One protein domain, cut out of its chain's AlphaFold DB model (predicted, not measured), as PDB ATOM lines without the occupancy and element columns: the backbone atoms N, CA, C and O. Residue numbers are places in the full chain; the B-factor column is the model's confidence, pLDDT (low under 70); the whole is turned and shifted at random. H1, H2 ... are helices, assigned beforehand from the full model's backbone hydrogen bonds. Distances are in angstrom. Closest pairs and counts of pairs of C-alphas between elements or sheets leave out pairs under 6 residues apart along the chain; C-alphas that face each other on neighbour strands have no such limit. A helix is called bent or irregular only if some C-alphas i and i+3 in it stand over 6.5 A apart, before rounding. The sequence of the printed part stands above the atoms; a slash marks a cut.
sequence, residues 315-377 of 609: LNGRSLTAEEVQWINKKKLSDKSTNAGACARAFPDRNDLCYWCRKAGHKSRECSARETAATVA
ATOM      1  N   LEU A 315     156.082  63.916  95.653       87.62
ATOM      2  CA  LEU A 315     156.952  65.086  95.616       87.62
ATOM      3  C   LEU A 315     157.150  65.502  94.156       87.62
ATOM      4  O   LEU A 315     157.441  64.655  93.313       87.62
ATOM      5  N   ASN A 316     156.971  66.788  93.848       85.69
ATOM      6  CA  ASN A 316     157.101  67.336  92.489       85.69
ATOM      7  C   ASN A 316     156.302  66.539  91.426       85.69
ATOM      8  O   ASN A 316     156.776  66.299  90.321       85.69
ATOM      9  N   GLY A 317     155.099  66.070  91.787       87.25
ATOM     10  CA  GLY A 317     154.218  65.272  90.919       87.25
ATOM     11  C   GLY A 317     154.608  63.797  90.740       87.25
ATOM     12  O   GLY A 317     153.857  63.043  90.127       87.25
ATOM     13  N   ARG A 318     155.741  63.347  91.297       91.81
ATOM     14  CA  ARG A 318     156.190  61.947  91.262       91.81
ATOM     15  C   ARG A 318     155.861  61.233  92.578       91.81
ATOM     16  O   ARG A 318     156.127  61.755  93.660       91.81
ATOM     17  N   SER A 319     155.346  60.006  92.489       92.12
ATOM     18  CA  SER A 319     155.210  59.105  93.645       92.12
ATOM     19  C   SER A 319     156.584  58.702  94.185       92.12
ATOM     20  O   SER A 319     157.456  58.268  93.426       92.12
ATOM     21  N   LEU A 320     156.772  58.837  95.496       93.69
ATOM     22  CA  LEU A 320     158.028  58.500  96.166       93.69
ATOM     23  C   LEU A 320     158.162  56.990  96.395       93.69
ATOM     24  O   LEU A 320     157.196  56.306  96.733       93.69
ATOM     25  N   THR A 321     159.381  56.468  96.267       93.88
ATOM     26  CA  THR A 321     159.712  55.106  96.706       93.88
ATOM     27  C   THR A 321     159.802  55.025  98.233       93.88
ATOM     28  O   THR A 321     160.031  56.025  98.918       93.88
ATOM     29  N   ALA A 322     159.676  53.816  98.790       91.12
ATOM     30  CA  ALA A 322     159.757  53.601 100.238       91.12
ATOM     31  C   ALA A 322     161.090  54.080 100.856       91.12
ATOM     32  O   ALA A 322     161.107  54.529 102.004       91.12
ATOM     33  N   GLU A 323     162.197  54.027 100.107       92.00
ATOM     34  CA  GLU A 323     163.496  54.544 100.552       92.00
ATOM     35  C   GLU A 323     163.531  56.078 100.581       92.00
ATOM     36  O   GLU A 323     163.960  56.661 101.578       92.00
ATOM     37  N   GLU A 324     163.008  56.740  99.543       93.44
ATOM     38  CA  GLU A 324     162.928  58.206  99.476       93.44
ATOM     39  C   GLU A 324     162.038  58.768 100.607       93.44
ATOM     40  O   GLU A 324     162.421  59.731 101.277       93.44
ATOM     41  N   VAL A 325     160.914  58.105 100.918       92.88
ATOM     42  CA  VAL A 325     160.069  58.432 102.085       92.88
ATOM     43  C   VAL A 325     160.848  58.291 103.404       92.88
ATOM     44  O   VAL A 325     160.728  59.137 104.294       92.88
ATOM     45  N   GLN A 326     161.705  57.269 103.549       89.56
ATOM     46  CA  GLN A 326     162.567  57.148 104.731       89.56
ATOM     47  C   GLN A 326     163.634  58.249 104.820       89.56
ATOM     48  O   GLN A 326     163.981  58.652 105.933       89.56
ATOM     49  N   TRP A 327     164.174  58.740 103.701       92.56
ATOM     50  CA  TRP A 327     165.173  59.822 103.709       92.56
ATOM     51  C   TRP A 327     164.573  61.169 104.124       92.56
ATOM     52  O   TRP A 327     165.241  61.948 104.807       92.56
ATOM     53  N   ILE A 328     163.303  61.412 103.784       91.19
ATOM     54  CA  ILE A 328     162.531  62.566 104.264       91.19
ATOM     55  C   ILE A 328     162.281  62.440 105.777       91.19
ATOM     56  O   ILE A 328     162.595  63.354 106.535       91.19
ATOM     57  N   ASN A 329     161.810  61.285 106.254       87.19
ATOM     58  CA  ASN A 329     161.428  61.124 107.663       87.19
ATOM     59  C   ASN A 329     162.617  61.036 108.649       87.19
ATOM     60  O   ASN A 329     162.454  61.292 109.844       87.19
ATOM     61  N   LYS A 330     163.831  60.688 108.197       83.75
ATOM     62  CA  LYS A 330     165.013  60.584 109.076       83.75
ATOM     63  C   LYS A 330     165.664  61.951 109.339       83.75
ATOM     64  O   LYS A 330     166.341  62.517 108.474       83.75
ATOM     65  N   LYS A 331     165.572  62.415 110.598       72.88
ATOM     66  CA  LYS A 331     166.304  63.589 111.134       72.88
ATOM     67  C   LYS A 331     167.832  63.487 110.980       72.88
ATOM     68  O   LYS A 331     168.498  64.509 110.868       72.88
ATOM     69  N   LYS A 332     168.401  62.274 110.969       77.50
ATOM     70  CA  LYS A 332     169.840  62.027 110.777       77.50
ATOM     71  C   LYS A 332     170.054  61.135 109.553       77.50
ATOM     72  O   LYS A 332     169.592  59.997 109.532       77.50
ATOM     73  N   LEU A 333     170.736  61.663 108.536       80.00
ATOM     74  CA  LEU A 333     171.100  60.913 107.327       80.00
ATOM     75  C   LEU A 333     172.232  59.917 107.611       80.00
ATOM     76  O   LEU A 333     173.111  60.185 108.434       80.00
ATOM     77  N   SER A 334     172.233  58.802 106.877       80.44
ATOM     78  CA  SER A 334     173.284  57.780 106.922       80.44
ATOM     79  C   SER A 334     174.668  58.333 106.555       80.44
ATOM     80  O   SER A 334     174.806  59.406 105.950       80.44
ATOM     81  N   ASP A 335     175.717  57.602 106.928       74.00
ATOM     82  CA  ASP A 335     177.096  58.012 106.666       74.00
ATOM     83  C   ASP A 335     177.441  58.015 105.162       74.00
ATOM     84  O   ASP A 335     177.035  57.130 104.405       74.00
ATOM     85  N   LYS A 336     178.209  59.030 104.741       84.75
ATOM     86  CA  LYS A 336     178.612  59.284 103.347       84.75
ATOM     87  C   LYS A 336     179.538  58.188 102.794       84.75
ATOM     88  O   LYS A 336     179.654  58.061 101.582       84.75
ATOM     89  N   SER A 337     180.160  57.392 103.665       75.75
ATOM     90  CA  SER A 337     180.994  56.231 103.313       75.75
ATOM     91  C   SER A 337     180.248  55.108 102.575       75.75
ATOM     92  O   SER A 337     180.885  54.230 102.000       75.75
ATOM     93  N   THR A 338     178.910  55.130 102.563       89.94
ATOM     94  CA  THR A 338     178.069  54.141 101.869       89.94
ATOM     95  C   THR A 338     177.375  54.746 100.649       89.94
ATOM     96  O   THR A 338     176.915  55.887 100.699       89.94
ATOM     97  N   ASN A 339     177.199  53.961  99.577       87.94
ATOM     98  CA  ASN A 339     176.449  54.394  98.386       87.94
ATOM     99  C   ASN A 339     175.024  54.860  98.744       87.94
ATOM    100  O   ASN A 339     174.583  55.905  98.275       87.94
ATOM    101  N   ALA A 340     174.344  54.153  99.654       86.75
ATOM    102  CA  ALA A 340     173.030  54.550 100.160       86.75
ATOM    103  C   ALA A 340     173.060  55.908 100.891       86.75
ATOM    104  O   ALA A 340     172.179  56.741 100.689       86.75
ATOM    105  N   GLY A 341     174.087  56.176 101.707       89.19
ATOM    106  CA  GLY A 341     174.264  57.469 102.373       89.19
ATOM    107  C   GLY A 341     174.654  58.606 101.426       89.19
ATOM    108  O   GLY A 341     174.259  59.748 101.659       89.19
ATOM    109  N   ALA A 342     175.366  58.312 100.333       90.44
ATOM    110  CA  ALA A 342     175.610  59.267  99.256       90.44
ATOM    111  C   ALA A 342     174.305  59.622  98.514       90.44
ATOM    112  O   ALA A 342     173.993  60.805  98.370       90.44
ATOM    113  N   CYS A 343     173.493  58.627  98.137       93.94
ATOM    114  CA  CYS A 343     172.179  58.838  97.517       93.94
ATOM    115  C   CYS A 343     171.224  59.625  98.430       93.94
ATOM    116  O   CYS A 343     170.652  60.623  97.997       93.94
ATOM    117  N   ALA A 344     171.126  59.256  99.711       93.31
ATOM    118  CA  ALA A 344     170.269  59.933 100.686       93.31
ATOM    119  C   ALA A 344     170.677  61.396 100.964       93.31
ATOM    120  O   ALA A 344     169.846  62.197 101.391       93.31
ATOM    121  N   ARG A 345     171.948  61.759 100.731       91.44
ATOM    122  CA  ARG A 345     172.442  63.147 100.814       91.44
ATOM    123  C   ARG A 345     172.246  63.923  99.514       91.44
ATOM    124  O   ARG A 345     171.939  65.099  99.588       91.44
ATOM    125  N   ALA A 346     172.353  63.274  98.354       94.62
ATOM    126  CA  ALA A 346     172.061  63.899  97.062       94.62
ATOM    127  C   ALA A 346     170.552  64.092  96.805       94.62
ATOM    128  O   ALA A 346     170.171  64.900  95.962       94.62
ATOM    129  N   PHE A 347     169.681  63.348  97.495       95.44
ATOM    130  CA  PHE A 347     168.232  63.427  97.292       95.44
ATOM    131  C   PHE A 347     167.629  64.811  97.630       95.44
ATOM    132  O   PHE A 347     166.881  65.313  96.793       95.44
ATOM    133  N   PRO A 348     167.959  65.471  98.763       94.44
ATOM    134  CA  PRO A 348     167.539  66.851  99.015       94.44
ATOM    135  C   PRO A 348     167.981  67.842  97.929       94.44
ATOM    136  O   PRO A 348     167.138  68.584  97.436       94.44
ATOM    137  N   ASP A 349     169.251  67.796  97.503       92.19
ATOM    138  CA  ASP A 349     169.790  68.686  96.458       92.19
ATOM    139  C   ASP A 349     169.054  68.526  95.120       92.19
ATOM    140  O   ASP A 349     168.777  69.505  94.439       92.19
ATOM    141  N   ARG A 350     168.713  67.289  94.736       94.81
ATOM    142  CA  ARG A 350     168.022  66.993  93.465       94.81
ATOM    143  C   ARG A 350     166.547  67.396  93.434       94.81
ATOM    144  O   ARG A 350     165.947  67.340  92.366       94.81
ATOM    145  N   ASN A 351     165.952  67.722  94.580       94.44
ATOM    146  CA  ASN A 351     164.524  68.023  94.708       94.44
ATOM    147  C   ASN A 351     164.269  69.389  95.378       94.44
ATOM    148  O   ASN A 351     163.158  69.624  95.852       94.44
ATOM    149  N   ASP A 352     165.292  70.250  95.461       94.19
ATOM    150  CA  ASP A 352     165.269  71.562  96.130       94.19
ATOM    151  C   ASP A 352     164.703  71.536  97.565       94.19
ATOM    152  O   ASP A 352     164.024  72.466  98.015       94.19
ATOM    153  N   LEU A 353     164.993  70.462  98.312       95.44
ATOM    154  CA  LEU A 353     164.565  70.308  99.703       95.44
ATOM    155  C   LEU A 353     165.612  70.832 100.684       95.44
ATOM    156  O   LEU A 353     166.783  70.449 100.657       95.44
ATOM    157  N   CYS A 354     165.155  71.591 101.674       94.94
ATOM    158  CA  CYS A 354     165.974  71.975 102.810       94.94
ATOM    159  C   CYS A 354     166.475  70.741 103.590       94.94
ATOM    160  O   CYS A 354     165.688  69.920 104.069       94.94
ATOM    161  N   TYR A 355     167.793  70.631 103.802       93.25
ATOM    162  CA  TYR A 355     168.402  69.535 104.576       93.25
ATOM    163  C   TYR A 355     167.886  69.399 106.015       93.25
ATOM    164  O   TYR A 355     167.988  68.310 106.576       93.25
ATOM    165  N   TRP A 356     167.374  70.482 106.612       91.44
ATOM    166  CA  TRP A 356     166.897  70.506 107.994       91.44
ATOM    167  C   TRP A 356     165.422  70.098 108.097       91.44
ATOM    168  O   TRP A 356     165.104  69.063 108.676       91.44
ATOM    169  N   CYS A 357     164.516  70.881 107.499       93.75
ATOM    170  CA  CYS A 357     163.068  70.685 107.636       93.75
ATOM    171  C   CYS A 357     162.422  69.833 106.527       93.75
ATOM    172  O   CYS A 357     161.233  69.536 106.617       93.75
ATOM    173  N   ARG A 358     163.177  69.465 105.478       92.75
ATOM    174  CA  ARG A 358     162.729  68.688 104.301       92.75
ATOM    175  C   ARG A 358     161.614  69.309 103.457       92.75
ATOM    176  O   ARG A 358     161.071  68.629 102.591       92.75
ATOM    177  N   LYS A 359     161.283  70.582 103.670       92.62
ATOM    178  CA  LYS A 359     160.367  71.333 102.800       92.62
ATOM    179  C   LYS A 359     161.130  71.911 101.607       92.62
ATOM    180  O   LYS A 359     162.319  72.209 101.726       92.62
ATOM    181  N   ALA A 360     160.439  72.060 100.481       92.56
ATOM    182  CA  ALA A 360     160.985  72.687  99.283       92.56
ATOM    183  C   ALA A 360     161.123  74.216  99.433       92.56
ATOM    184  O   ALA A 360     160.523  74.818 100.330       92.56
ATOM    185  N   GLY A 361     161.882  74.839  98.529       91.38
ATOM    186  CA  GLY A 361     161.855  76.290  98.295       91.38
ATOM    187  C   GLY A 361     162.792  77.146  99.153       91.38
ATOM    188  O   GLY A 361     162.701  78.366  99.088       91.38
ATOM    189  N   HIS A 362     163.681  76.544  99.949       94.19
ATOM    190  CA  HIS A 362     164.736  77.258 100.683       94.19
ATOM    191  C   HIS A 362     165.896  76.318 101.040       94.19
ATOM    192  O   HIS A 362     165.726  75.100 101.152       94.19
ATOM    193  N   LYS A 363     167.093  76.869 101.262       91.94
ATOM    194  CA  LYS A 363     168.275  76.099 101.679       91.94
ATOM    195  C   LYS A 363     168.369  75.997 103.201       91.94
ATOM    196  O   LYS A 363     167.781  76.761 103.954       91.94
ATOM    197  N   SER A 364     169.206  75.079 103.687       88.69
ATOM    198  CA  SER A 364     169.431  74.841 105.131       88.69
ATOM    199  C   SER A 364     169.973  76.054 105.916       88.69
ATOM    200  O   SER A 364     169.987  76.037 107.147       88.69
ATOM    201  N   ARG A 365     170.453  77.097 105.225       87.38
ATOM    202  CA  ARG A 365     170.859  78.381 105.824       87.38
ATOM    203  C   ARG A 365     169.700  79.376 105.973       87.38
ATOM    204  O   ARG A 365     169.793  80.239 106.824       87.38
ATOM    205  N   GLU A 366     168.632  79.211 105.195       91.81
ATOM    206  CA  GLU A 366     167.437  80.074 105.127       91.81
ATOM    207  C   GLU A 366     166.227  79.405 105.820       91.81
ATOM    208  O   GLU A 366     165.067  79.705 105.550       91.81
ATOM    209  N   CYS A 367     166.476  78.384 106.643       93.00
ATOM    210  CA  CYS A 367     165.426  77.553 107.214       93.00
ATOM    211  C   CYS A 367     164.915  78.156 108.521       93.00
ATOM    212  O   CYS A 367     165.543  77.968 109.559       93.00
ATOM    213  N   SER A 368     163.725  78.755 108.510       87.25
ATOM    214  CA  SER A 368     163.094  79.300 109.724       87.25
ATOM    215  C   SER A 368     162.961  78.268 110.853       87.25
ATOM    216  O   SER A 368     163.215  78.578 112.007       87.25
ATOM    217  N   ALA A 369     162.701  76.991 110.540       85.94
ATOM    218  CA  ALA A 369     162.682  75.900 111.531       85.94
ATOM    219  C   ALA A 369     164.070  75.524 112.107       85.94
ATOM    220  O   ALA A 369     164.172  74.689 113.009       85.94
ATOM    221  N   ARG A 370     165.153  76.079 111.553       82.38
ATOM    222  CA  ARG A 370     166.510  76.023 112.109       82.38
ATOM    223  C   ARG A 370     166.767  77.240 112.990       82.38
ATOM    224  O   ARG A 370     167.396  77.070 114.024       82.38
ATOM    225  N   GLU A 371     166.236  78.406 112.627       70.12
ATOM    226  CA  GLU A 371     166.214  79.586 113.496       70.12
ATOM    227  C   GLU A 371     165.409  79.299 114.762       70.12
ATOM    228  O   GLU A 371     165.983  79.396 115.831       70.12
ATOM    229  N   THR A 372     164.174  78.779 114.690       69.94
ATOM    230  CA  THR A 372     163.391  78.446 115.906       69.94
ATOM    231  C   THR A 372     164.089  77.407 116.790       69.94
ATOM    232  O   THR A 372     164.003  77.466 118.012       69.94
ATOM    233  N   ALA A 373     164.796  76.444 116.187       61.31
ATOM    234  CA  ALA A 373     165.591  75.465 116.929       61.31
ATOM    235  C   ALA A 373     166.877  76.071 117.522       61.31
ATOM    236  O   ALA A 373     167.383  75.554 118.514       61.31
ATOM    237  N   ALA A 374     167.390  77.153 116.931       50.56
ATOM    238  CA  ALA A 374     168.471  77.954 117.483       50.56
ATOM    239  C   ALA A 374     167.966  78.917 118.567       50.56
ATOM    240  O   ALA A 374     168.657  79.056 119.556       50.56
ATOM    241  N   THR A 375     166.761  79.493 118.483       41.31
ATOM    242  CA  THR A 375     166.165  80.335 119.545       41.31
ATOM    243  C   THR A 375     165.879  79.547 120.831       41.31
ATOM    244  O   THR A 375     165.882  80.103 121.916       41.31
ATOM    245  N   VAL A 376     165.679  78.227 120.735       37.50
ATOM    246  CA  VAL A 376     165.578  77.328 121.907       37.50
ATOM    247  C   VAL A 376     166.959  76.978 122.503       37.50
ATOM    248  O   VAL A 376     167.031  76.434 123.601       37.50
ATOM    249  N   ALA A 377     168.057  77.279 121.802       33.69
ATOM    250  CA  ALA A 377     169.436  76.999 122.231       33.69
ATOM    251  C   ALA A 377     170.295  78.262 122.465       33.69
ATOM    252  O   ALA A 377     171.313  78.186 123.147       33.69
TER     253      ALA A 377
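This is residues 315 to 377 of the 609 residues of the protein "CCHC-type domain-containing protein" of Cryptococcus amylolentus CBS 6039 (UniProt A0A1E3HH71). Two helices, H1 and H2, pack against each other at a steep angle at one end of a flat outline, and a short third helix, H3, sits at the other end, with the winding loop of residues 351 to 367 between this pair and H3. Residues 317 to 322, the last of them in H1, stick out near the start of the printed part, and residues 371 to 377, of which 371 to 375 belong to H3, stick out at its end. The printed part has 63 residues with three named helices, in the order H1, H2, H3, and no named strand; its class is all helix, though under half of the residues, 28 of 63, are in named elements. It is only just compact, close to loose, with a radius of gyration of the C-alphas of 12.4 A and spans of 34 by 30 by 16 A.

Begin at C-alpha 315, at (156.952, 65.086, 95.616), and go on to C-alpha 322 at (159.757, 53.601, 100.238), where H1 begins; it holds residues 322 to 329 and is 10.7 A long from first to last C-alpha. Next find H2, residues 339 to 350, the longest helix with 12 residues and 15.9 A. H2 is neither bent nor irregular, but only just: C-alphas 345 and 348 are 6.4 A apart. Beyond residues 351 to 367, which hold no named element, H3 takes residues 368 to 375, is 10.3 A long and ends at C-alpha 375, at (166.165, 80.335, 119.545).

Look first at Trp 327 and Ala 344, whose C-alphas, 5.9 A apart, are the closest of H1 and H2. The two helices touch, with 4 pairs of C-alphas within 8 A, and H2 does so with residues 344 to 347 alone. Their lines stand at a steep tilt of 66 degrees, and they run the same way. H3 touches no helix: H1 and H3 are apart, and so are H2 and H3. In H1 every O i to N i+4 pair is within hydrogen-bond range; in H2 it is 6 of 8 and in H3 3 of 4.

The C-alphas farthest apart are those of Arg 318 and Ala 377, at 36.9 A. Without the stretches that stand free, the body has 50 residues, spans 30 by 23 by 16 A and has a radius of gyration of 10.6 A. The printed part has no cut. The link from H1 to H2, 9 residues, is short, and the link from H2 to H3, 17 residues, is long. The mean pLDDT of the printed part is 85.4; look for values under 70 at residues 372 to 377.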